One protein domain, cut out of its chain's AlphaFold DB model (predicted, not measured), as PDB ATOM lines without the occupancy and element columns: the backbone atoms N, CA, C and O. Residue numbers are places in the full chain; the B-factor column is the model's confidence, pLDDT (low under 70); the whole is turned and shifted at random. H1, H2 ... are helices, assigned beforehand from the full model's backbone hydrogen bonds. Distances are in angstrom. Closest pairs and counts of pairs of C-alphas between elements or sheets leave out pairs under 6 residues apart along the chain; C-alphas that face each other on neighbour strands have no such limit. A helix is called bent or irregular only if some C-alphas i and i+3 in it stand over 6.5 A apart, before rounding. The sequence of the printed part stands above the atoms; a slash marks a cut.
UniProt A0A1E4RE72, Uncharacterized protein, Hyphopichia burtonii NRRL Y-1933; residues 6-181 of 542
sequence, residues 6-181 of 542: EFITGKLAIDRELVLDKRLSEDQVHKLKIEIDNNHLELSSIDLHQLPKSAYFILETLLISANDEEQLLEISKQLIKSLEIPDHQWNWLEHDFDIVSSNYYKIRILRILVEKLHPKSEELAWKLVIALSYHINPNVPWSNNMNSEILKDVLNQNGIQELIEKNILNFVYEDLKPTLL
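What this domain is: This is residues 6 to 181 of the 542 residues of an uncharacterized protein of Hyphopichia burtonii NRRL Y-1933 (UniProt A0A1E4RE72). One long helix, H5, runs through the middle, and H3, H4, H6 and H7 pack round it with their lines nearly aligned, wrapping most of the way round it. At one end of the longest axis H2 crosses H3, with the small H1 nearby; at the other end the bent H8 leads away from the body, its second arm H8b farthest out. The printed part has 176 residues with eight named helices, H1 to H8 in chain order, and no named strand; the class is all helix. The whole is compact, with a radius of gyration of the C-alphas of 16.8 A and spans of 52 by 40 by 27 A.

How they stand to each other: The hub is H5, residues 97 to 117, which touches four other helices. H4, residues 69 to 82, and H6, residues 122 to 133, form with it an up and down bundle, each helix running against the one before. H4 and H5 are a helical hairpin at a shallow tilt of 28 degrees, closest at the C-alphas of Ser 76 and Leu 113, 7.0 A. H5 and H6 are another, at 22 degrees, with C-alphas 114 and 125 closest at 5.6 A. H7, residues 145 to 155, touches H5 at a shallow tilt of 11 degrees, the same way; C-alphas 104 and 147 are closest, 5.6 A. H3, residues 55 to 65, touches residues 105 to 113 of H5 at 7 degrees, the same way, with C-alphas 60 and 109 closest at 5.7 A. H2, residues 26 to 37, touches H3 with residues 29 to 33 alone, about perpendicular at 87 degrees; C-alphas 29 and 61 are closest, 5.9 A. H1, residues 6 to 11, and H2 are near each other, with 5 pairs of C-alphas within 10 A. H8, residues 158 to 181, was assigned as one helix by its hydrogen bonds but is bent, C-alphas 166 and 169 being 7.6 A apart; its arms H8a and H8b stand at 64 degrees. H8a only just touches residues 122 to 126 of H6, with 3 pairs of C-alphas within 8 A, the closest Trp 126 and Leu 163 at 7.2 A. Every O i to N i+4 pair is within hydrogen-bond range in H1, H2, H3, H4, H6, H7 and H8a, against 15 of 17 in H5 and 5 of 9 in H8b.

Where its parts are: H5 measures 29.8 A from C-alpha 97 at (307.787, 216.406, 370.527) to C-alpha 117 at (301.808, 226.275, 343.039). H4 measures 19.8 A. H1 begins at C-alpha 6, (326.327, 216.733, 357.516). H8a covers residues 158 to 166 and H8b residues 169 to 181, ending at C-alpha 181, (280.478, 208.643, 358.970).

The domain as a whole: The C-alphas farthest apart are those of Asn 38 and Leu 181, 52.9 A. The printed part has no cut. The links H1 to H2, H2 to H3, H4 to H5 and H6 to H7 are long. Mean pLDDT of the printed part is 78.2; residues 6 to 46, 49 to 50, 54 and 181 are under 70.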
ATOM      1  N   GLU A   6     325.357 216.466 356.451       52.22
ATOM      2  CA  GLU A   6     326.327 216.733 357.516       52.22
ATOM      3  C   GLU A   6     327.472 217.653 357.055       52.22
ATOM      4  O   GLU A   6     327.931 218.504 357.814       52.22
ATOM      5  N   PHE A   7     327.883 217.556 355.786       49.88
ATOM      6  CA  PHE A   7     328.942 218.383 355.204       49.88
ATOM      7  C   PHE A   7     328.495 219.835 354.975       49.88
ATOM      8  O   PHE A   7     329.251 220.770 355.232       49.88
ATOM      9  N   ILE A   8     327.251 220.032 354.528       50.94
ATOM     10  CA  ILE A   8     326.694 221.364 354.237       50.94
ATOM     11  C   ILE A   8     326.321 222.075 355.542       50.94
ATOM     12  O   ILE A   8     326.666 223.234 355.763       50.94
ATOM     13  N   THR A   9     325.680 221.357 356.461       52.22
ATOM     14  CA  THR A   9     325.253 221.909 357.755       52.22
ATOM     15  C   THR A   9     326.437 222.234 358.671       52.22
ATOM     16  O   THR A   9     326.392 223.239 359.381       52.22
ATOM     17  N   GLY A  10     327.525 221.456 358.600       51.16
ATOM     18  CA  GLY A  10     328.766 221.715 359.334       51.16
ATOM     19  C   GLY A  10     329.546 222.947 358.856       51.16
ATOM     20  O   GLY A  10     330.175 223.617 359.671       51.16
ATOM     21  N   LYS A  11     329.483 223.297 357.564       51.00
ATOM     22  CA  LYS A  11     330.174 224.481 357.016       51.00
ATOM     23  C   LYS A  11     329.495 225.809 357.341       51.00
ATOM     24  O   LYS A  11     330.172 226.829 357.442       51.00
ATOM     25  N   LEU A  12     328.175 225.805 357.490       46.44
ATOM     26  CA  LEU A  12     327.387 227.030 357.630       46.44
ATOM     27  C   LEU A  12     327.243 227.519 359.073       46.44
ATOM     28  O   LEU A  12     326.652 228.577 359.272       46.44
ATOM     29  N   ALA A  13     327.771 226.775 360.056       46.28
ATOM     30  CA  ALA A  13     327.698 227.106 361.482       46.28
ATOM     31  C   ALA A  13     326.297 227.605 361.893       46.28
ATOM     32  O   ALA A  13     326.160 228.618 362.577       46.28
ATOM     33  N   ILE A  14     325.246 226.930 361.403       50.25
ATOM     34  CA  ILE A  14     323.862 227.295 361.713       50.25
ATOM     35  C   ILE A  14     323.650 226.977 363.190       50.25
ATOM     36  O   ILE A  14     323.533 225.813 363.580       50.25
ATOM     37  N   ASP A  15     323.680 228.029 364.001       42.31
ATOM     38  CA  ASP A  15     323.623 227.945 365.450       42.31
ATOM     39  C   ASP A  15     322.304 227.298 365.879       42.31
ATOM     40  O   ASP A  15     321.222 227.764 365.508       42.31
ATOM     41  N   ARG A  16     322.382 226.202 366.643       42.50
ATOM     42  CA  ARG A  16     321.206 225.395 367.023       42.50
ATOM     43  C   ARG A  16     320.169 226.203 367.815       42.50
ATOM     44  O   ARG A  16     318.999 225.835 367.803       42.50
ATOM     45  N   GLU A  17     320.579 227.300 368.454       36.97
ATOM     46  CA  GLU A  17     319.712 228.184 369.247       36.97
ATOM     47  C   GLU A  17     319.017 229.293 368.433       36.97
ATOM     48  O   GLU A  17     317.995 229.815 368.867       36.97
ATOM     49  N   LEU A  18     319.483 229.619 367.219       39.03
ATOM     50  CA  LEU A  18     318.864 230.644 366.350       39.03
ATOM     51  C   LEU A  18     317.653 230.128 365.547       39.03
ATOM     52  O   LEU A  18     317.015 230.883 364.814       39.03
ATOM     53  N   VAL A  19     317.362 228.833 365.673       46.16
ATOM     54  CA  VAL A  19     316.449 228.036 364.834       46.16
ATOM     55  C   VAL A  19     314.984 228.124 365.277       46.16
ATOM     56  O   VAL A  19     314.083 227.728 364.534       46.16
ATOM     57  N   LEU A  20     314.725 228.698 366.451       43.19
ATOM     58  CA  LEU A  20     313.382 229.060 366.882       43.19
ATOM     59  C   LEU A  20     313.095 230.492 366.404       43.19
ATOM     60  O   LEU A  20     313.608 231.464 366.948       43.19
ATOM     61  N   ASP A  21     312.251 230.595 365.377       44.19
ATOM     62  CA  ASP A  21     311.473 231.794 365.023       44.19
ATOM     63  C   ASP A  21     312.098 232.881 364.121       44.19
ATOM     64  O   ASP A  21     311.435 233.866 363.797       44.19
ATOM     65  N   LYS A  22     313.328 232.719 363.613       51.84
ATOM     66  CA  LYS A  22     313.895 233.675 362.637       51.84
ATOM     67  C   LYS A  22     313.895 233.115 361.215       51.84
ATOM     68  O   LYS A  22     314.487 232.074 360.936       51.84
ATOM     69  N   ARG A  23     313.231 233.831 360.295       54.28
ATOM     70  CA  ARG A  23     313.443 233.671 358.845       54.28
ATOM     71  C   ARG A  23     314.942 233.827 358.573       54.28
ATOM     72  O   ARG A  23     315.562 234.729 359.140       54.28
ATOM     73  N   LEU A  24     315.510 232.969 357.728       54.84
ATOM     74  CA  LEU A  24     316.877 233.168 357.245       54.84
ATOM     75  C   LEU A  24     316.973 234.570 356.632       54.84
ATOM     76  O   LEU A  24     316.076 234.977 355.889       54.84
ATOM     77  N   SER A  25     318.028 235.319 356.954       57.84
ATOM     78  CA  SER A  25     318.250 236.611 356.302       57.84
ATOM     79  C   SER A  25     318.532 236.407 354.811       57.84
ATOM     80  O   SER A  25     319.035 235.356 354.408       57.84
ATOM     81  N   GLU A  26     318.246 237.412 353.980       54.56
ATOM     82  CA  GLU A  26     318.515 237.343 352.534       54.56
ATOM     83  C   GLU A  26     319.984 236.983 352.236       54.56
ATOM     84  O   GLU A  26     320.257 236.184 351.340       54.56
ATOM     85  N   ASP A  27     320.923 237.458 353.061       55.31
ATOM     86  CA  ASP A  27     322.346 237.107 352.984       55.31
ATOM     87  C   ASP A  27     322.628 235.627 353.292       55.31
ATOM     88  O   ASP A  27     323.493 235.011 352.661       55.31
ATOM     89  N   GLN A  28     321.925 235.036 354.264       58.72
ATOM     90  CA  GLN A  28     322.056 233.611 354.592       58.72
ATOM     91  C   GLN A  28     321.499 232.740 353.464       58.72
ATOM     92  O   GLN A  28     322.157 231.786 353.050       58.72
ATOM     93  N   VAL A  29     320.335 233.115 352.925       57.16
ATOM     94  CA  VAL A  29     319.708 232.471 351.760       57.16
ATOM     95  C   VAL A  29     320.637 232.550 350.542       57.16
ATOM     96  O   VAL A  29     320.833 231.556 349.844       57.16
ATOM     97  N   HIS A  30     321.272 233.702 350.305       59.94
ATOM     98  CA  HIS A  30     322.189 233.890 349.181       59.94
ATOM     99  C   HIS A  30     323.465 233.039 349.300       59.94
ATOM    100  O   HIS A  30     323.858 232.386 348.333       59.94
ATOM    101  N   LYS A  31     324.082 232.975 350.491       60.81
ATOM    102  CA  LYS A  31     325.256 232.116 350.748       60.81
ATOM    103  C   LYS A  31     324.939 230.634 350.558       60.81
ATOM    104  O   LYS A  31     325.703 229.925 349.907       60.81
ATOM    105  N   LEU A  32     323.795 230.198 351.082       58.47
ATOM    106  CA  LEU A  32     323.277 228.844 350.903       58.47
ATOM    107  C   LEU A  32     323.088 228.505 349.424       58.47
ATOM    108  O   LEU A  32     323.526 227.453 348.970       58.47
ATOM    109  N   LYS A  33     322.492 229.422 348.660       61.25
ATOM    110  CA  LYS A  33     322.253 229.245 347.228       61.25
ATOM    111  C   LYS A  33     323.551 229.033 346.442       61.25
ATOM    112  O   LYS A  33     323.632 228.079 345.677       61.25
ATOM    113  N   ILE A  34     324.580 229.849 346.689       61.28
ATOM    114  CA  ILE A  34     325.898 229.703 346.045       61.28
ATOM    115  C   ILE A  34     326.495 228.319 346.327       61.28
ATOM    116  O   ILE A  34     327.029 227.672 345.430       61.28
ATOM    117  N   GLU A  35     326.414 227.849 347.571       57.75
ATOM    118  CA  GLU A  35     326.988 226.557 347.945       57.75
ATOM    119  C   GLU A  35     326.213 225.370 347.354       57.75
ATOM    120  O   GLU A  35     326.816 224.341 347.059       57.75
ATOM    121  N   ILE A  36     324.910 225.509 347.116       59.88
ATOM    122  CA  ILE A  36     324.096 224.463 346.487       59.88
ATOM    123  C   ILE A  36     324.293 224.433 344.969       59.88
ATOM    124  O   ILE A  36     324.489 223.352 344.408       59.88
ATOM    125  N   ASP A  37     324.309 225.599 344.320       62.56
ATOM    126  CA  ASP A  37     324.534 225.725 342.874       62.56
ATOM    127  C   ASP A  37     325.908 225.146 342.484       62.56
ATOM    128  O   ASP A  37     326.031 224.445 341.480       62.56
ATOM    129  N   ASN A  38     326.924 225.338 343.333       62.41
ATOM    130  CA  ASN A  38     328.262 224.760 343.156       62.41
ATOM    131  C   ASN A  38     328.313 223.226 343.292       62.41
ATOM    132  O   ASN A  38     329.312 222.612 342.922       62.41
ATOM    133  N   ASN A  39     327.271 222.610 343.849       58.41
ATOM    134  CA  ASN A  39     327.247 221.204 344.246       58.41
ATOM    135  C   ASN A  39     326.241 220.346 343.451       58.41
ATOM    136  O   ASN A  39     326.155 219.145 343.703       58.41
ATOM    137  N   HIS A  40     325.505 220.930 342.496       61.97
ATOM    138  CA  HIS A  40     324.552 220.236 341.611       61.97
ATOM    139  C   HIS A  40     323.565 219.299 342.344       61.97
ATOM    140  O   HIS A  40     323.342 218.163 341.926       61.97
ATOM    141  N   LEU A  41     322.981 219.749 343.459       62.16
ATOM    142  CA  LEU A  41     321.966 218.972 344.180       62.16
ATOM    143  C   LEU A  41     320.634 218.970 343.415       62.16
ATOM    144  O   LEU A  41     319.987 220.006 343.283       62.16
ATOM    145  N   GLU A  42     320.205 217.795 342.951       64.19
ATOM    146  CA  GLU A  42     318.892 217.602 342.329       64.19
ATOM    147  C   GLU A  42     317.797 217.398 343.386       64.19
ATOM    148  O   GLU A  42     317.845 216.465 344.194       64.19
ATOM    149  N   LEU A  43     316.774 218.257 343.337       64.19
ATOM    150  CA  LEU A  43     315.609 218.254 344.230       64.19
ATOM    151  C   LEU A  43     314.814 216.933 344.204       64.19
ATOM    152  O   LEU A  43     314.263 216.529 345.224       64.19
ATOM    153  N   SER A  44     314.794 216.238 343.064       60.41
ATOM    154  CA  SER A  44     314.076 214.969 342.850       60.41
ATOM    155  C   SER A  44     314.642 213.781 343.638       60.41
ATOM    156  O   SER A  44     313.973 212.759 343.772       60.41
ATOM    157  N   SER A  45     315.862 213.898 344.170       63.75
ATOM    158  CA  SER A  45     316.552 212.824 344.900       63.75
ATOM    159  C   SER A  45     316.366 212.874 346.425       63.75
ATOM    160  O   SER A  45     316.934 212.052 347.146       63.75
ATOM    161  N   ILE A  46     315.600 213.846 346.928       68.56
ATOM    162  CA  ILE A  46     315.489 214.138 348.358       68.56
ATOM    163  C   ILE A  46     314.385 213.292 349.000       68.56
ATOM    164  O   ILE A  46     313.209 213.506 348.733       68.56
ATOM    165  N   ASP A  47     314.750 212.387 349.913       72.06
ATOM    166  CA  ASP A  47     313.781 211.693 350.770       72.06
ATOM    167  C   ASP A  47     313.431 212.546 352.000       72.06
ATOM    168  O   ASP A  47     314.209 212.652 352.955       72.06
ATOM    169  N   LEU A  48     312.232 213.138 351.992       70.75
ATOM    170  CA  LEU A  48     311.729 213.982 353.080       70.75
ATOM    171  C   LEU A  48     311.622 213.251 354.430       70.75
ATOM    172  O   LEU A  48     311.671 213.897 355.480       70.75
ATOM    173  N   HIS A  49     311.494 211.920 354.432       67.12
ATOM    174  CA  HIS A  49     311.324 211.141 355.660       67.12
ATOM    175  C   HIS A  49     312.611 211.017 356.481       67.12
ATOM    176  O   HIS A  49     312.536 210.815 357.691       67.12
ATOM    177  N   GLN A  50     313.780 211.161 355.847       69.00
ATOM    178  CA  GLN A  50     315.090 210.972 356.482       69.00
ATOM    179  C   GLN A  50     315.899 212.271 356.602       69.00
ATOM    180  O   GLN A  50     317.071 212.249 356.981       69.00
ATOM    181  N   LEU A  51     315.293 213.419 356.285       70.19
ATOM    182  CA  LEU A  51     315.985 214.702 356.346       70.19
ATOM    183  C   LEU A  51     316.290 215.114 357.795       70.19
ATOM    184  O   LEU A  51     315.371 215.205 358.617       70.19
ATOM    185  N   PRO A  52     317.549 215.466 358.121       73.25
ATOM    186  CA  PRO A  52     317.851 216.088 359.400       73.25
ATOM    187  C   PRO A  52     317.191 217.474 359.481       73.25
ATOM    188  O   PRO A  52     317.071 218.176 358.476       73.25
ATOM    189  N   LYS A  53     316.809 217.910 360.690       73.62
ATOM    190  CA  LYS A  53     316.104 219.193 360.931       73.62
ATOM    191  C   LYS A  53     316.804 220.398 360.279       73.62
ATOM    192  O   LYS A  53     316.149 221.284 359.743       73.62
ATOM    193  N   SER A  54     318.135 220.410 360.267       69.25
ATOM    194  CA  SER A  54     318.947 221.463 359.644       69.25
ATOM    195  C   SER A  54     318.859 221.497 358.110       69.25
ATOM    196  O   SER A  54     319.017 222.564 357.522       69.25
ATOM    197  N   ALA A  55     318.568 220.372 357.449       73.62
ATOM    198  CA  ALA A  55     318.443 220.305 355.993       73.62
ATOM    199  C   ALA A  55     317.118 220.888 355.474       73.62
ATOM    200  O   ALA A  55     317.059 221.339 354.331       73.62
ATOM    201  N   TYR A  56     316.082 220.974 356.316       79.31
ATOM    202  CA  TYR A  56     314.812 221.603 355.944       79.31
ATOM    203  C   TYR A  56     314.971 223.087 355.585       79.31
ATOM    204  O   TYR A  56     314.309 223.555 354.670       79.31
ATOM    205  N   PHE A  57     315.894 223.809 356.225       75.50
ATOM    206  CA  PHE A  57     316.202 225.212 355.902       75.50
ATOM    207  C   PHE A  57     316.867 225.389 354.536       75.50
ATOM    208  O   PHE A  57     316.635 226.367 353.818       75.50
ATOM    209  N   ILE A  58     317.706 224.423 354.171       75.12
ATOM    210  CA  ILE A  58     318.367 224.389 352.871       75.12
ATOM    211  C   ILE A  58     317.318 224.122 351.792       75.12
ATOM    212  O   ILE A  58     317.265 224.827 350.786       75.12
ATOM    213  N   LEU A  59     316.436 223.153 352.040       80.69
ATOM    214  CA  LEU A  59     315.329 222.838 351.149       80.69
ATOM    215  C   LEU A  59     314.344 224.009 351.012       80.69
ATOM    216  O   LEU A  59     313.936 224.329 349.902       80.69
ATOM    217  N   GLU A  60     314.029 224.702 352.105       83.38
ATOM    218  CA  GLU A  60     313.229 225.933 352.108       83.38
ATOM    219  C   GLU A  60     313.831 226.982 351.155       83.38
ATOM    220  O   GLU A  60     313.149 227.504 350.273       83.38
ATOM    221  N   THR A  61     315.143 227.213 351.262       79.12
ATOM    222  CA  THR A  61     315.898 228.139 350.401       79.12
ATOM    223  C   THR A  61     315.874 227.717 348.930       79.12
ATOM    224  O   THR A  61     315.674 228.554 348.045       79.12
ATOM    225  N   LEU A  62     316.041 226.421 348.655       80.06
ATOM    226  CA  LEU A  62     315.994 225.882 347.296       80.06
ATOM    227  C   LEU A  62     314.615 226.018 346.673       80.06
ATOM    228  O   LEU A  62     314.489 226.382 345.509       80.06
ATOM    229  N   LEU A  63     313.566 225.769 347.447       84.19
ATOM    230  CA  LEU A  63     312.202 225.892 346.959       84.19
ATOM    231  C   LEU A  63     311.835 227.341 346.665       84.19
ATOM    232  O   LEU A  63     311.124 227.586 345.694       84.19
ATOM    233  N   ILE A  64     312.368 228.312 347.413       82.62
ATOM    234  CA  ILE A  64     312.206 229.744 347.109       82.62
ATOM    235  C   ILE A  64     312.852 230.106 345.765       82.62
ATOM    236  O   ILE A  64     312.287 230.907 345.018       82.62
ATOM    237  N   SER A  65     313.979 229.494 345.393       79.44
ATOM    238  CA  SER A  65     314.653 229.765 344.113       79.44
ATOM    239  C   SER A  65     314.182 228.882 342.950       79.44
ATOM    240  O   SER A  65     314.374 229.264 341.794       79.44
ATOM    241  N   ALA A  66     313.543 227.743 343.227       82.56
ATOM    242  CA  ALA A  66     313.109 226.783 342.218       82.56
ATOM    243  C   ALA A  66     311.969 227.319 341.338       82.56
ATOM    244  O   ALA A  66     310.960 227.828 341.835       82.56
ATOM    245  N   ASN A  67     312.116 227.156 340.021       79.25
ATOM    246  CA  ASN A  67     311.093 227.500 339.027       79.25
ATOM    247  C   ASN A  67     310.562 226.282 338.257       79.25
ATOM    248  O   ASN A  67     309.533 226.407 337.593       79.25
ATOM    249  N   ASP A  68     311.242 225.136 338.364       84.88
ATOM    250  CA  ASP A  68     310.864 223.884 337.713       84.88
ATOM    251  C   ASP A  68     309.589 223.312 338.349       84.88
ATOM    252  O   ASP A  68     309.563 222.927 339.516       84.88
ATOM    253  N   GLU A  69     308.510 223.301 337.576       82.56
ATOM    254  CA  GLU A  69     307.192 222.877 338.035       82.56
ATOM    255  C   GLU A  69     307.107 221.371 338.293       82.56
ATOM    256  O   GLU A  69     306.434 220.959 339.237       82.56
ATOM    257  N   GLU A  70     307.821 220.551 337.519       84.75
ATOM    258  CA  GLU A  70     307.790 219.096 337.671       84.75
ATOM    259  C   GLU A  70     308.444 218.678 338.994       84.75
ATOM    260  O   GLU A  70     307.902 217.857 339.739       84.75
ATOM    261  N   GLN A  71     309.552 219.332 339.354       83.00
ATOM    262  CA  GLN A  71     310.223 219.122 340.638       83.00
ATOM    263  C   GLN A  71     309.364 219.583 341.821       83.00
ATOM    264  O   GLN A  71     309.258 218.875 342.824       83.00
ATOM    265  N   LEU A  72     308.717 220.748 341.708       84.56
ATOM    266  CA  LEU A  72     307.810 221.246 342.747       84.56
ATOM    267  C   LEU A  72     306.602 220.315 342.939       84.56
ATOM    268  O   LEU A  72     306.178 220.086 344.075       84.56
ATOM    269  N   LEU A  73     306.067 219.755 341.850       85.44
ATOM    270  CA  LEU A  73     304.972 218.786 341.878       85.44
ATOM    271  C   LEU A  73     305.382 217.493 342.592       85.44
ATOM    272  O   LEU A  73     304.626 216.991 343.426       85.44
ATOM    273  N   GLU A  74     306.563 216.960 342.287       85.81
ATOM    274  CA  GLU A  74     307.045 215.719 342.897       85.81
ATOM    275  C   GLU A  74     307.299 215.885 344.399       85.81
ATOM    276  O   GLU A  74     306.790 215.101 345.205       85.81
ATOM    277  N   ILE A  75     307.961 216.976 344.800       86.50
ATOM    278  CA  ILE A  75     308.162 217.305 346.218       86.50
ATOM    279  C   ILE A  75     306.819 217.468 346.932       86.50
ATOM    280  O   ILE A  75     306.650 216.974 348.046       86.50
ATOM    281  N   SER A  76     305.838 218.112 346.295       87.88
ATOM    282  CA  SER A  76     304.506 218.294 346.880       87.88
ATOM    283  C   SER A  76     303.819 216.960 347.169       87.88
ATOM    284  O   SER A  76     303.248 216.790 348.246       87.88
ATOM    285  N   LYS A  77     303.900 215.986 346.254       88.62
ATOM    286  CA  LYS A  77     303.322 214.646 346.459       88.62
ATOM    287  C   LYS A  77     303.986 213.910 347.619       88.62
ATOM    288  O   LYS A  77     303.288 213.333 348.455       88.62
ATOM    289  N   GLN A  78     305.317 213.950 347.689       87.81
ATOM    290  CA  GLN A  78     306.064 213.336 348.789       87.81
ATOM    291  C   GLN A  78     305.725 214.000 350.125       87.81
ATOM    292  O   GLN A  78     305.505 213.316 351.125       87.81
ATOM    293  N   LEU A  79     305.607 215.329 350.135       88.50
ATOM    294  CA  LEU A  79     305.290 216.089 351.334       88.50
ATOM    295  C   LEU A  79     303.884 215.782 351.852       88.50
ATOM    296  O   LEU A  79     303.743 215.531 353.047       88.50
ATOM    297  N   ILE A  80     302.880 215.734 350.967       90.00
ATOM    298  CA  ILE A  80     301.501 215.349 351.312       90.00
ATOM    299  C   ILE A  80     301.497 213.982 351.998       90.00
ATOM    300  O   ILE A  80     300.967 213.858 353.098       90.00
ATOM    301  N   LYS A  81     302.161 212.986 351.397       90.00
ATOM    302  CA  LYS A  81     302.276 211.642 351.976       90.00
ATOM    303  C   LYS A  81     302.987 211.659 353.335       90.00
ATOM    304  O   LYS A  81     302.592 210.956 354.256       90.00
ATOM    305  N   SER A  82     304.021 212.486 353.489       88.69
ATOM    306  CA  SER A  82     304.792 212.588 354.736       88.69
ATOM    307  C   SER A  82     304.070 213.304 355.885       88.69
ATOM    308  O   SER A  82     304.546 213.239 357.024       88.69
ATOM    309  N   LEU A  83     302.985 214.020 355.577       90.12
ATOM    310  CA  LEU A  83     302.124 214.734 356.522       90.12
ATOM    311  C   LEU A  83     300.859 213.944 356.877       90.12
ATOM    312  O   LEU A  83     300.048 214.431 357.667       90.12
ATOM    313  N   GLU A  84     300.671 212.750 356.312       90.75
ATOM    314  CA  GLU A  84     299.609 211.852 356.752       90.75
ATOM    315  C   GLU A  84     299.800 211.488 358.229       90.75
ATOM    316  O   GLU A  84     300.920 211.293 358.705       90.75
ATOM    317  N   ILE A  85     298.688 211.429 358.963       90.56
ATOM    318  CA  ILE A  85     298.701 211.052 360.376       90.56
ATOM    319  C   ILE A  85     298.789 209.525 360.447       90.56
ATOM    320  O   ILE A  85     297.873 208.863 359.950       90.56
ATOM    321  N   PRO A  86     299.872 208.963 361.012       88.31
ATOM    322  CA  PRO A  86     300.046 207.522 361.079       88.31
ATOM    323  C   PRO A  86     299.078 206.901 362.083       88.31
ATOM    324  O   PRO A  86     298.629 207.556 363.028       88.31
ATOM    325  N   ASP A  87     298.829 205.605 361.912       88.75
ATOM    326  CA  ASP A  87     298.139 204.821 362.926       88.75
ATOM    327  C   ASP A  87     299.045 204.709 364.167       88.75
ATOM    328  O   ASP A  87     300.148 204.159 364.101       88.75
ATOM    329  N   HIS A  88     298.619 205.287 365.291       88.31
ATOM    330  CA  HIS A  88     299.453 205.444 366.481       88.31
ATOM    331  C   HIS A  88     298.620 205.528 367.767       88.31
ATOM    332  O   HIS A  88     297.504 206.045 367.769       88.31
ATOM    333  N   GLN A  89     299.164 205.036 368.886       88.31
ATOM    334  CA  GLN A  89     298.569 205.240 370.209       88.31
ATOM    335  C   GLN A  89     299.027 206.577 370.780       88.31
ATOM    336  O   GLN A  89     300.100 206.687 371.363       88.31
ATOM    337  N   TRP A  90     298.204 207.600 370.590       89.56
ATOM    338  CA  TRP A  90     298.527 208.956 371.007       89.56
ATOM    339  C   TRP A  90     298.421 209.152 372.522       89.56
ATOM    340  O   TRP A  90     297.421 208.779 373.136       89.56
ATOM    341  N   ASN A  91     299.423 209.811 373.109       89.75
ATOM    342  CA  ASN A  91     299.307 210.384 374.447       89.75
ATOM    343  C   ASN A  91     298.550 211.716 374.348       89.75
ATOM    344  O   ASN A  91     298.989 212.632 373.664       89.75
ATOM    345  N   TRP A  92     297.400 211.827 375.011       89.44
ATOM    346  CA  TRP A  92     296.558 213.027 374.952       89.44
ATOM    347  C   TRP A  92     296.904 214.090 376.006       89.44
ATOM    348  O   TRP A  92     296.356 215.193 375.942       89.44
ATOM    349  N   LEU A  93     297.786 213.776 376.962       86.88
ATOM    350  CA  LEU A  93     298.287 214.727 377.964       86.88
ATOM    351  C   LEU A  93     299.478 215.537 377.451       86.88
ATOM    352  O   LEU A  93     299.637 216.700 377.820       86.88
ATOM    353  N   GLU A  94     300.304 214.934 376.599       81.94
ATOM    354  CA  GLU A  94     301.560 215.513 376.130       81.94
ATOM    355  C   GLU A  94     301.626 215.523 374.603       81.94
ATOM    356  O   GLU A  94     301.061 214.670 373.922       81.94
ATOM    357  N   HIS A  95     302.343 216.498 374.054       78.81
ATOM    358  CA  HIS A  95     302.665 216.503 372.633       78.81
ATOM    359  C   HIS A  95     303.796 215.514 372.349       78.81
ATOM    360  O   HIS A  95     304.794 215.497 373.072       78.81
ATOM    361  N   ASP A  96     303.694 214.761 371.253       80.38
ATOM    362  CA  ASP A  96     304.832 213.991 370.756       80.38
ATOM    363  C   ASP A  96     305.832 214.971 370.129       80.38
ATOM    364  O   ASP A  96     305.665 215.433 368.995       80.38
ATOM    365  N   PHE A  97     306.845 215.357 370.907       79.25
ATOM    366  CA  PHE A  97     307.787 216.406 370.527       79.25
ATOM    367  C   PHE A  97     308.507 216.107 369.207       79.25
ATOM    368  O   PHE A  97     308.745 217.025 368.416       79.25
ATOM    369  N   ASP A  98     308.828 214.842 368.940       81.19
ATOM    370  CA  ASP A  98     309.552 214.456 367.734       81.19
ATOM    371  C   ASP A  98     308.656 214.551 366.499       81.19
ATOM    372  O   ASP A  98     309.057 215.156 365.495       81.19
ATOM    373  N   ILE A  99     307.415 214.058 366.593       84.12
ATOM    374  CA  ILE A  99     306.424 214.178 365.514       84.12
ATOM    375  C   ILE A  99     306.086 215.651 365.261       84.12
ATOM    376  O   ILE A  99     306.145 216.114 364.119       84.12
ATOM    377  N   VAL A 100     305.793 216.416 366.313       85.50
ATOM    378  CA  VAL A 100     305.434 217.839 366.215       85.50
ATOM    379  C   VAL A 100     306.571 218.659 365.612       85.50
ATOM    380  O   VAL A 100     306.335 219.468 364.710       85.50
ATOM    381  N   SER A 101     307.809 218.439 366.067       83.06
ATOM    382  CA  SER A 101     308.985 219.140 365.550       83.06
ATOM    383  C   SER A 101     309.270 218.769 364.094       83.06
ATOM    384  O   SER A 101     309.631 219.645 363.314       83.06
ATOM    385  N   SER A 102     309.081 217.506 363.698       85.94
ATOM    386  CA  SER A 102     309.190 217.097 362.292       85.94
ATOM    387  C   SER A 102     308.132 217.788 361.423       85.94
ATOM    388  O   SER A 102     308.457 218.372 360.386       85.94
ATOM    389  N   ASN A 103     306.876 217.791 361.877       89.38
ATOM    390  CA  ASN A 103     305.760 218.403 361.159       89.38
ATOM    391  C   ASN A 103     305.928 219.917 361.006       89.38
ATOM    392  O   ASN A 103     305.612 220.445 359.944       89.38
ATOM    393  N   TYR A 104     306.502 220.602 361.999       88.88
ATOM    394  CA  TYR A 104     306.814 222.031 361.916       88.88
ATOM    395  C   TYR A 104     307.621 222.385 360.659       88.88
ATOM    396  O   TYR A 104     307.233 223.264 359.886       88.88
ATOM    397  N   TYR A 105     308.718 221.668 360.399       86.94
ATOM    398  CA  TYR A 105     309.557 221.957 359.236       86.94
ATOM    399  C   TYR A 105     308.881 221.582 357.912       86.94
ATOM    400  O   TYR A 105     308.992 222.315 356.928       86.94
ATOM    401  N   LYS A 106     308.132 220.474 357.892       89.62
ATOM    402  CA  LYS A 106     307.338 220.062 356.726       89.62
ATOM    403  C   LYS A 106     306.270 221.101 356.373       89.62
ATOM    404  O   LYS A 106     306.117 221.448 355.206       89.62
ATOM    405  N   ILE A 107     305.573 221.645 357.370       90.31
ATOM    406  CA  ILE A 107     304.547 222.682 357.193       90.31
ATOM    407  C   ILE A 107     305.155 223.979 356.645       90.31
ATOM    408  O   ILE A 107     304.563 224.609 355.769       90.31
ATOM    409  N   ARG A 108     306.362 224.361 357.088       87.38
ATOM    410  CA  ARG A 108     307.083 225.519 356.527       87.38
ATOM    411  C   ARG A 108     307.405 225.357 355.049       87.38
ATOM    412  O   ARG A 108     307.196 226.283 354.271       87.38
ATOM    413  N   ILE A 109     307.873 224.176 354.655       88.69
ATOM    414  CA  ILE A 109     308.079 223.856 353.241       88.69
ATOM    415  C   ILE A 109     306.755 223.946 352.481       88.69
ATOM    416  O   ILE A 109     306.688 224.551 351.411       88.69
ATOM    417  N   LEU A 110     305.695 223.372 353.052       87.06
ATOM    418  CA  LEU A 110     304.387 223.329 352.418       87.06
ATOM    419  C   LEU A 110     303.844 224.737 352.149       87.06
ATOM    420  O   LEU A 110     303.346 224.991 351.055       87.06
ATOM    421  N   ARG A 111     304.021 225.677 353.085       87.06
ATOM    422  CA  ARG A 111     303.684 227.097 352.897       87.06
ATOM    423  C   ARG A 111     304.255 227.665 351.593       87.06
ATOM    424  O   ARG A 111     303.512 228.250 350.812       87.06
ATOM    425  N   ILE A 112     305.544 227.452 351.333       85.88
ATOM    426  CA  ILE A 112     306.215 227.962 350.124       85.88
ATOM    427  C   ILE A 112     305.667 227.284 348.871       85.88
ATOM    428  O   ILE A 112     305.467 227.930 347.841       85.88
ATOM    429  N   LEU A 113     305.410 225.977 348.951       87.06
ATOM    430  CA  LEU A 113     304.844 225.220 347.840       87.06
ATOM    431  C   LEU A 113     303.442 225.714 347.485       87.06
ATOM    432  O   LEU A 113     303.169 225.929 346.309       87.06
ATOM    433  N   VAL A 114     302.580 225.959 348.475       85.81
ATOM    434  CA  VAL A 114     301.234 226.505 348.254       85.81
ATOM    435  C   VAL A 114     301.304 227.882 347.601       85.81
ATOM    436  O   VAL A 114     300.640 228.094 346.588       85.81
ATOM    437  N   GLU A 115     302.166 228.777 348.090       83.06
ATOM    438  CA  GLU A 115     302.367 230.109 347.502       83.06
ATOM    439  C   GLU A 115     302.801 230.036 346.026       83.06
ATOM    440  O   GLU A 115     302.306 230.789 345.183       83.06
ATOM    441  N   LYS A 116     303.698 229.104 345.684       83.94
ATOM    442  CA  LYS A 116     304.230 228.956 344.320       83.94
ATOM    443  C   LYS A 116     303.324 228.193 343.362       83.94
ATOM    444  O   LYS A 116     303.335 228.479 342.162       83.94
ATOM    445  N   LEU A 117     302.600 227.193 343.859       80.88
ATOM    446  CA  LEU A 117     301.808 226.275 343.039       80.88
ATOM    447  C   LEU A 117     300.366 226.727 342.883       80.88
ATOM    448  O   LEU A 117     299.764 226.386 341.871       80.88
ATOM    449  N   HIS A 118     299.831 227.532 343.804       75.44
ATOM    450  CA  HIS A 118     298.488 228.095 343.683       75.44
ATOM    451  C   HIS A 118     298.189 228.709 342.300       75.44
ATOM    452  O   HIS A 118     297.197 228.311 341.692       75.44
ATOM    453  N   PRO A 119     299.032 229.597 341.729       71.38
ATOM    454  CA  PRO A 119     298.768 230.154 340.400       71.38
ATOM    455  C   PRO A 119     298.953 229.158 339.239       71.38
ATOM    456  O   PRO A 119     298.584 229.483 338.114       71.38
ATOM    457  N   LYS A 120     299.549 227.981 339.475       79.75
ATOM    458  CA  LYS A 120     299.926 227.010 338.430       79.75
ATOM    459  C   LYS A 120     299.007 225.788 338.378       79.75
ATOM    460  O   LYS A 120     298.646 225.334 337.300       79.75
ATOM    461  N   SER A 121     298.611 225.262 339.538       83.88
ATOM    462  CA  SER A 121     297.792 224.056 339.661       83.88
ATOM    463  C   SER A 121     296.834 224.159 340.847       83.88
ATOM    464  O   SER A 121     297.194 223.891 341.995       83.88
ATOM    465  N   GLU A 122     295.582 224.511 340.550       84.19
ATOM    466  CA  GLU A 122     294.515 224.644 341.548       84.19
ATOM    467  C   GLU A 122     294.245 223.315 342.284       84.19
ATOM    468  O   GLU A 122     294.114 223.288 343.506       84.19
ATOM    469  N   GLU A 123     294.231 222.191 341.556       87.25
ATOM    470  CA  GLU A 123     293.971 220.857 342.117       87.25
ATOM    471  C   GLU A 123     295.038 220.445 343.142       87.25
ATOM    472  O   GLU A 123     294.724 219.921 344.213       87.25
ATOM    473  N   LEU A 124     296.314 220.677 342.831       84.69
ATOM    474  CA  LEU A 124     297.406 220.332 343.732       84.69
ATOM    475  C   LEU A 124     297.448 221.269 344.938       84.69
ATOM    476  O   LEU A 124     297.629 220.799 346.060       84.69
ATOM    477  N   ALA A 125     297.239 222.571 344.720       84.31
ATOM    478  CA  ALA A 125     297.120 223.539 345.805       84.31
ATOM    479  C   ALA A 125     296.002 223.134 346.773       84.31
ATOM    480  O   ALA A 125     296.192 223.171 347.987       84.31
ATOM    481  N   TRP A 126     294.877 222.645 346.251       89.12
ATOM    482  CA  TRP A 126     293.785 222.136 347.070       89.12
ATOM    483  C   TRP A 126     294.163 220.875 347.862       89.12
ATOM    484  O   TRP A 126     293.915 220.813 349.066       89.12
ATOM    485  N   LYS A 127     294.848 219.897 347.251       89.94
ATOM    486  CA  LYS A 127     295.368 218.716 347.977       89.94
ATOM    487  C   LYS A 127     296.347 219.099 349.088       89.94
ATOM    488  O   LYS A 127     296.335 218.488 350.156       89.94
ATOM    489  N   LEU A 128     297.168 220.125 348.860       87.06
ATOM    490  CA  LEU A 128     298.054 220.678 349.883       87.06
ATOM    491  C   LEU A 128     297.244 221.317 351.018       87.06
ATOM    492  O   LEU A 128     297.527 221.038 352.178       87.06
ATOM    493  N   VAL A 129     296.195 222.087 350.713       87.94
ATOM    494  CA  VAL A 129     295.278 222.647 351.726       87.94
ATOM    495  C   VAL A 129     294.587 221.547 352.542       87.94
ATOM    496  O   VAL A 129     294.500 221.667 353.765       87.94
ATOM    497  N   ILE A 130     294.173 220.439 351.919       90.88
ATOM    498  CA  ILE A 130     293.641 219.274 352.644       90.88
ATOM    499  C   ILE A 130     294.695 218.716 353.607       90.88
ATOM    500  O   ILE A 130     294.391 218.513 354.782       90.88
ATOM    501  N   ALA A 131     295.939 218.524 353.158       91.50
ATOM    502  CA  ALA A 131     297.016 218.054 354.031       91.50
ATOM    503  C   ALA A 131     297.276 219.022 355.202       91.50
ATOM    504  O   ALA A 131     297.506 218.580 356.327       91.50
ATOM    505  N   LEU A 132     297.163 220.338 354.978       89.94
ATOM    506  CA  LEU A 132     297.267 221.345 356.038       89.94
ATOM    507  C   LEU A 132     296.148 221.242 357.074       89.94
ATOM    508  O   LEU A 132     296.390 221.456 358.266       89.94
ATOM    509  N   SER A 133     294.939 220.878 356.646       93.31
ATOM    510  CA  SER A 133     293.794 220.732 357.548       93.31
ATOM    511  C   SER A 133     294.040 219.698 358.656       93.31
ATOM    512  O   SER A 133     293.471 219.820 359.736       93.31
ATOM    513  N   TYR A 134     294.939 218.725 358.455       94.44
ATOM    514  CA  TYR A 134     295.267 217.703 359.458       94.44
ATOM    515  C   TYR A 134     296.095 218.242 360.634       94.44
ATOM    516  O   TYR A 134     296.096 217.646 361.716       94.44
ATOM    517  N   HIS A 135     296.752 219.389 360.452       94.81
ATOM    518  CA  HIS A 135     297.723 219.946 361.401       94.81
ATOM    519  C   HIS A 135     297.308 221.303 361.981       94.81
ATOM    520  O   HIS A 135     298.019 221.844 362.822       94.81
ATOM    521  N   ILE A 136     296.161 221.863 361.582       95.06
ATOM    522  CA  ILE A 136     295.739 223.200 362.037       95.06
ATOM    523  C   ILE A 136     295.343 223.257 363.515       95.06
ATOM    524  O   ILE A 136     295.458 224.315 364.135       95.06
ATOM    525  N   ASN A 137     294.856 222.154 364.086       95.88
ATOM    526  CA  ASN A 137     294.428 222.124 365.478       95.88
ATOM    527  C   ASN A 137     295.666 222.099 366.387       95.88
ATOM    528  O   ASN A 137     296.406 221.122 366.342       95.88
ATOM    529  N   PRO A 138     295.907 223.115 367.233       94.69
ATOM    530  CA  PRO A 138     297.096 223.150 368.083       94.69
ATOM    531  C   PRO A 138     297.029 222.183 369.271       94.69
ATOM    532  O   PRO A 138     298.003 222.039 369.999       94.69
ATOM    533  N   ASN A 139     295.874 221.560 369.509       94.56
ATOM    534  CA  ASN A 139     295.590 220.803 370.722       94.56
ATOM    535  C   ASN A 139     295.711 219.286 370.581       94.56
ATOM    536  O   ASN A 139     295.460 218.567 371.554       94.56
ATOM    537  N   VAL A 140     296.026 218.812 369.379       94.12
ATOM    538  CA  VAL A 140     296.219 217.389 369.101       94.12
ATOM    539  C   VAL A 140     297.686 217.000 369.301       94.12
ATOM    540  O   VAL A 140     298.566 217.841 369.118       94.12
ATOM    541  N   PRO A 141     297.986 215.733 369.624       92.75
ATOM    542  CA  PRO A 141     299.348 215.313 369.968       92.75
ATOM    543  C   PRO A 141     300.388 215.471 368.848       92.75
ATOM    544  O   PRO A 141     301.571 215.609 369.139       92.75
ATOM    545  N   TRP A 142     299.963 215.498 367.581       93.38
ATOM    546  CA  TRP A 142     300.834 215.640 366.402       93.38
ATOM    547  C   TRP A 142     300.981 217.079 365.882       93.38
ATOM    548  O   TRP A 142     301.636 217.299 364.856       93.38
ATOM    549  N   SER A 143     300.386 218.064 366.559       93.62
ATOM    550  CA  SER A 143     300.526 219.484 366.223       93.62
ATOM    551  C   SER A 143     300.685 220.354 367.476       93.62
ATOM    552  O   SER A 143     300.656 219.856 368.596       93.62
ATOM    553  N   ASN A 144     300.926 221.652 367.290       92.19
ATOM    554  CA  ASN A 144     301.089 222.632 368.364       92.19
ATOM    555  C   ASN A 144     300.691 224.049 367.902       92.19
ATOM    556  O   ASN A 144     300.305 224.271 366.750       92.19
ATOM    557  N   ASN A 145     300.822 225.029 368.801       91.38
ATOM    558  CA  ASN A 145     300.544 226.437 368.499       91.38
ATOM    559  C   ASN A 145     301.395 226.979 367.339       91.38
ATOM    560  O   ASN A 145     300.856 227.649 366.469       91.38
ATOM    561  N   MET A 146     302.692 226.654 367.280       88.81
ATOM    562  CA  MET A 146     303.582 227.143 366.214       88.81
ATOM    563  C   MET A 146     303.132 226.662 364.829       88.81
ATOM    564  O   MET A 146     303.052 227.454 363.892       88.81
ATOM    565  N   ASN A 147     302.786 225.378 364.714       91.00
ATOM    566  CA  ASN A 147     302.238 224.796 363.494       91.00
ATOM    567  C   ASN A 147     300.930 225.496 363.122       91.00
ATOM    568  O   ASN A 147     300.780 225.950 361.992       91.00
ATOM    569  N   SER A 148     300.012 225.646 364.080       92.81
ATOM    570  CA  SER A 148     298.724 226.308 363.856       92.81
ATOM    571  C   SER A 148     298.882 227.747 363.348       92.81
ATOM    572  O   SER A 148     298.208 228.119 362.392       92.81
ATOM    573  N   GLU A 149     299.793 228.543 363.917       90.81
ATOM    574  CA  GLU A 149     300.034 229.925 363.475       90.81
ATOM    575  C   GLU A 149     300.593 230.000 362.047       90.81
ATOM    576  O   GLU A 149     300.073 230.756 361.227       90.81
ATOM    577  N   ILE A 150     301.566 229.150 361.691       88.75
ATOM    578  CA  ILE A 150     302.086 229.091 360.310       88.75
ATOM    579  C   ILE A 150     300.969 228.736 359.321       88.75
ATOM    580  O   ILE A 150     300.930 229.254 358.206       88.75
ATOM    581  N   LEU A 151     300.048 227.858 359.715       90.94
ATOM    582  CA  LEU A 151     298.927 227.468 358.866       90.94
ATOM    583  C   LEU A 151     297.907 228.588 358.712       90.94
ATOM    584  O   LEU A 151     297.450 228.837 357.601       90.94
ATOM    585  N   LYS A 152     297.582 229.303 359.790       90.25
ATOM    586  CA  LYS A 152     296.708 230.481 359.726       90.25
ATOM    587  C   LYS A 152     297.281 231.542 358.785       90.25
ATOM    588  O   LYS A 152     296.536 232.077 357.970       90.25
ATOM    589  N   ASP A 153     298.592 231.785 358.830       88.62
ATOM    590  CA  ASP A 153     299.282 232.680 357.892       88.62
ATOM    591  C   ASP A 153     299.051 232.285 356.427       88.62
ATOM    592  O   ASP A 153     298.774 233.146 355.594       88.62
ATOM    593  N   VAL A 154     299.169 230.991 356.107       88.12
ATOM    594  CA  VAL A 154     298.959 230.467 354.745       88.12
ATOM    595  C   VAL A 154     297.504 230.630 354.316       88.12
ATOM    596  O   VAL A 154     297.221 231.089 353.212       88.12
ATOM    597  N   LEU A 155     296.567 230.281 355.196       88.38
ATOM    598  CA  LEU A 155     295.134 230.302 354.900       88.38
ATOM    599  C   LEU A 155     294.567 231.720 354.774       88.38
ATOM    600  O   LEU A 155     293.531 231.907 354.139       88.38
ATOM    601  N   ASN A 156     295.238 232.721 355.348       87.12
ATOM    602  CA  ASN A 156     294.847 234.126 355.245       87.12
ATOM    603  C   ASN A 156     295.331 234.819 353.962       87.12
ATOM    604  O   ASN A 156     295.062 236.001 353.767       87.12
ATOM    605  N   GLN A 157     296.031 234.113 353.075       85.56
ATOM    606  CA  GLN A 157     296.453 234.666 351.791       85.56
ATOM    607  C   GLN A 157     295.274 234.727 350.813       85.56
ATOM    608  O   GLN A 157     294.587 233.727 350.612       85.56
ATOM    609  N   ASN A 158     295.078 235.878 350.157       75.31
ATOM    610  CA  ASN A 158     293.905 236.148 349.309       75.31
ATOM    611  C   ASN A 158     293.619 235.044 348.273       75.31
ATOM    612  O   ASN A 158     292.484 234.594 348.163       75.31
ATOM    613  N   GLY A 159     294.641 234.550 347.560       80.56
ATOM    614  CA  GLY A 159     294.447 233.482 346.566       80.56
ATOM    615  C   GLY A 159     293.958 232.166 347.182       80.56
ATOM    616  O   GLY A 159     293.059 231.517 346.658       80.56
ATOM    617  N   ILE A 160     294.484 231.806 348.353       85.69
ATOM    618  CA  ILE A 160     294.097 230.581 349.062       85.69
ATOM    619  C   ILE A 160     292.687 230.695 349.640       85.69
ATOM    620  O   ILE A 160     291.953 229.708 349.667       85.69
ATOM    621  N   GLN A 161     292.265 231.889 350.057       87.00
ATOM    622  CA  GLN A 161     290.898 232.102 350.523       87.00
ATOM    623  C   GLN A 161     289.870 231.826 349.423       87.00
ATOM    624  O   GLN A 161     288.914 231.099 349.696       87.00
ATOM    625  N   GLU A 162     290.090 232.326 348.202       86.19
ATOM    626  CA  GLU A 162     289.228 232.060 347.038       86.19
ATOM    627  C   GLU A 162     289.169 230.559 346.714       86.19
ATOM    628  O   GLU A 162     288.087 229.992 346.528       86.19
ATOM    629  N   LEU A 163     290.327 229.886 346.735       87.75
ATOM    630  CA  LEU A 163     290.416 228.438 346.550       87.75
ATOM    631  C   LEU A 163     289.567 227.676 347.578       87.75
ATOM    632  O   LEU A 163     288.849 226.735 347.227       87.75
ATOM    633  N   ILE A 164     289.640 228.080 348.849       88.88
ATOM    634  CA  ILE A 164     288.859 227.476 349.932       88.88
ATOM    635  C   ILE A 164     287.368 227.725 349.716       88.88
ATOM    636  O   ILE A 164     286.585 226.797 349.871       88.88
ATOM    637  N   GLU A 165     286.950 228.938 349.347       86.25
ATOM    638  CA  GLU A 165     285.529 229.246 349.102       86.25
ATOM    639  C   GLU A 165     284.918 228.339 348.046       86.25
ATOM    640  O   GLU A 165     283.828 227.804 348.244       86.25
ATOM    641  N   LYS A 166     285.654 228.109 346.959       87.75
ATOM    642  CA  LYS A 166     285.205 227.261 345.859       87.75
ATOM    643  C   LYS A 166     285.104 225.781 346.240       87.75
ATOM    644  O   LYS A 166     284.234 225.086 345.720       87.75
ATOM    645  N   ASN A 167     285.975 225.291 347.127       89.38
ATOM    646  CA  ASN A 167     286.132 223.853 347.379       89.38
ATOM    647  C   ASN A 167     285.657 223.379 348.765       89.38
ATOM    648  O   ASN A 167     285.529 222.174 348.970       89.38
ATOM    649  N   ILE A 168     285.344 224.275 349.709       88.94
ATOM    650  CA  ILE A 168     285.004 223.897 351.093       88.94
ATOM    651  C   ILE A 168     283.757 223.012 351.194       88.94
ATOM    652  O   ILE A 168     283.699 222.132 352.047       88.94
ATOM    653  N   LEU A 169     282.762 223.187 350.322       86.69
ATOM    654  CA  LEU A 169     281.592 222.304 350.324       86.69
ATOM    655  C   LEU A 169     281.984 220.884 349.905       86.69
ATOM    656  O   LEU A 169     281.635 219.927 350.593       86.69
ATOM    657  N   ASN A 170     282.775 220.753 348.838       88.50
ATOM    658  CA  ASN A 170     283.285 219.458 348.392       88.50
ATOM    659  C   ASN A 170     284.152 218.812 349.477       88.50
ATOM    660  O   ASN A 170     283.942 217.647 349.781       88.50
ATOM    661  N   PHE A 171     285.022 219.579 350.144       90.19
ATOM    662  CA  PHE A 171     285.780 219.107 351.309       90.19
ATOM    663  C   PHE A 171     284.873 218.484 352.371       90.19
ATOM    664  O   PHE A 171     285.105 217.381 352.861       90.19
ATOM    665  N   VAL A 172     283.819 219.211 352.747       86.94
ATOM    666  CA  VAL A 172     282.922 218.777 353.812       86.94
ATOM    667  C   VAL A 172     282.196 217.495 353.411       86.94
ATOM    668  O   VAL A 172     282.063 216.599 354.243       86.94
ATOM    669  N   TYR A 173     281.735 217.379 352.164       85.12
ATOM    670  CA  TYR A 173     280.938 216.235 351.716       85.12
ATOM    671  C   TYR A 173     281.755 215.012 351.287       85.12
ATOM    672  O   TYR A 173     281.301 213.898 351.550       85.12
ATOM    673  N   GLU A 174     282.922 215.206 350.674       86.75
ATOM    674  CA  GLU A 174     283.751 214.144 350.084       86.75
ATOM    675  C   GLU A 174     284.903 213.706 351.000       86.75
ATOM    676  O   GLU A 174     285.246 212.527 351.016       86.75
ATOM    677  N   ASP A 175     285.466 214.609 351.812       87.06
ATOM    678  CA  ASP A 175     286.597 214.282 352.690       87.06
ATOM    679  C   ASP A 175     286.150 214.139 354.152       87.06
ATOM    680  O   ASP A 175     286.323 213.094 354.779       87.06
ATOM    681  N   LEU A 176     285.527 215.180 354.712       86.75
ATOM    682  CA  LEU A 176     285.202 215.219 356.139       86.75
ATOM    683  C   LEU A 176     284.049 214.277 356.493       86.75
ATOM    684  O   LEU A 176     284.176 213.432 357.381       86.75
ATOM    685  N   LYS A 177     282.898 214.422 355.830       84.19
ATOM    686  CA  LYS A 177     281.687 213.662 356.152       84.19
ATOM    687  C   LYS A 177     281.911 212.151 356.053       84.19
ATOM    688  O   LYS A 177     281.425 211.466 356.950       84.19
ATOM    689  N   PRO A 178     282.630 211.590 355.062       82.94
ATOM    690  CA  PRO A 178     282.904 210.159 355.026       82.94
ATOM    691  C   PRO A 178     283.751 209.690 356.208       82.94
ATOM    692  O   PRO A 178     283.363 208.712 356.838       82.94
ATOM    693  N   THR A 179     284.809 210.414 356.589       79.62
ATOM    694  CA  THR A 179     285.607 210.097 357.790       79.62
ATOM    695  C   THR A 179     284.753 210.144 359.063       79.62
ATOM    696  O   THR A 179     284.794 209.229 359.886       79.62
ATOM    697  N   LEU A 180     283.887 211.153 359.196       78.88
ATOM    698  CA  LEU A 180     282.950 211.255 360.320       78.88
ATOM    699  C   LEU A 180     281.881 210.153 360.308       78.88
ATOM    700  O   LEU A 180     281.464 209.660 361.356       78.88
ATOM    701  N   LEU A 181     281.425 209.740 359.125       67.31
ATOM    702  CA  LEU A 181     280.478 208.643 358.970       67.31
ATOM    703  C   LEU A 181     281.132 207.285 359.193       67.31
ATOM    704  O   LEU A 181     280.429 206.391 359.634       67.31
TER     705      LEU A 181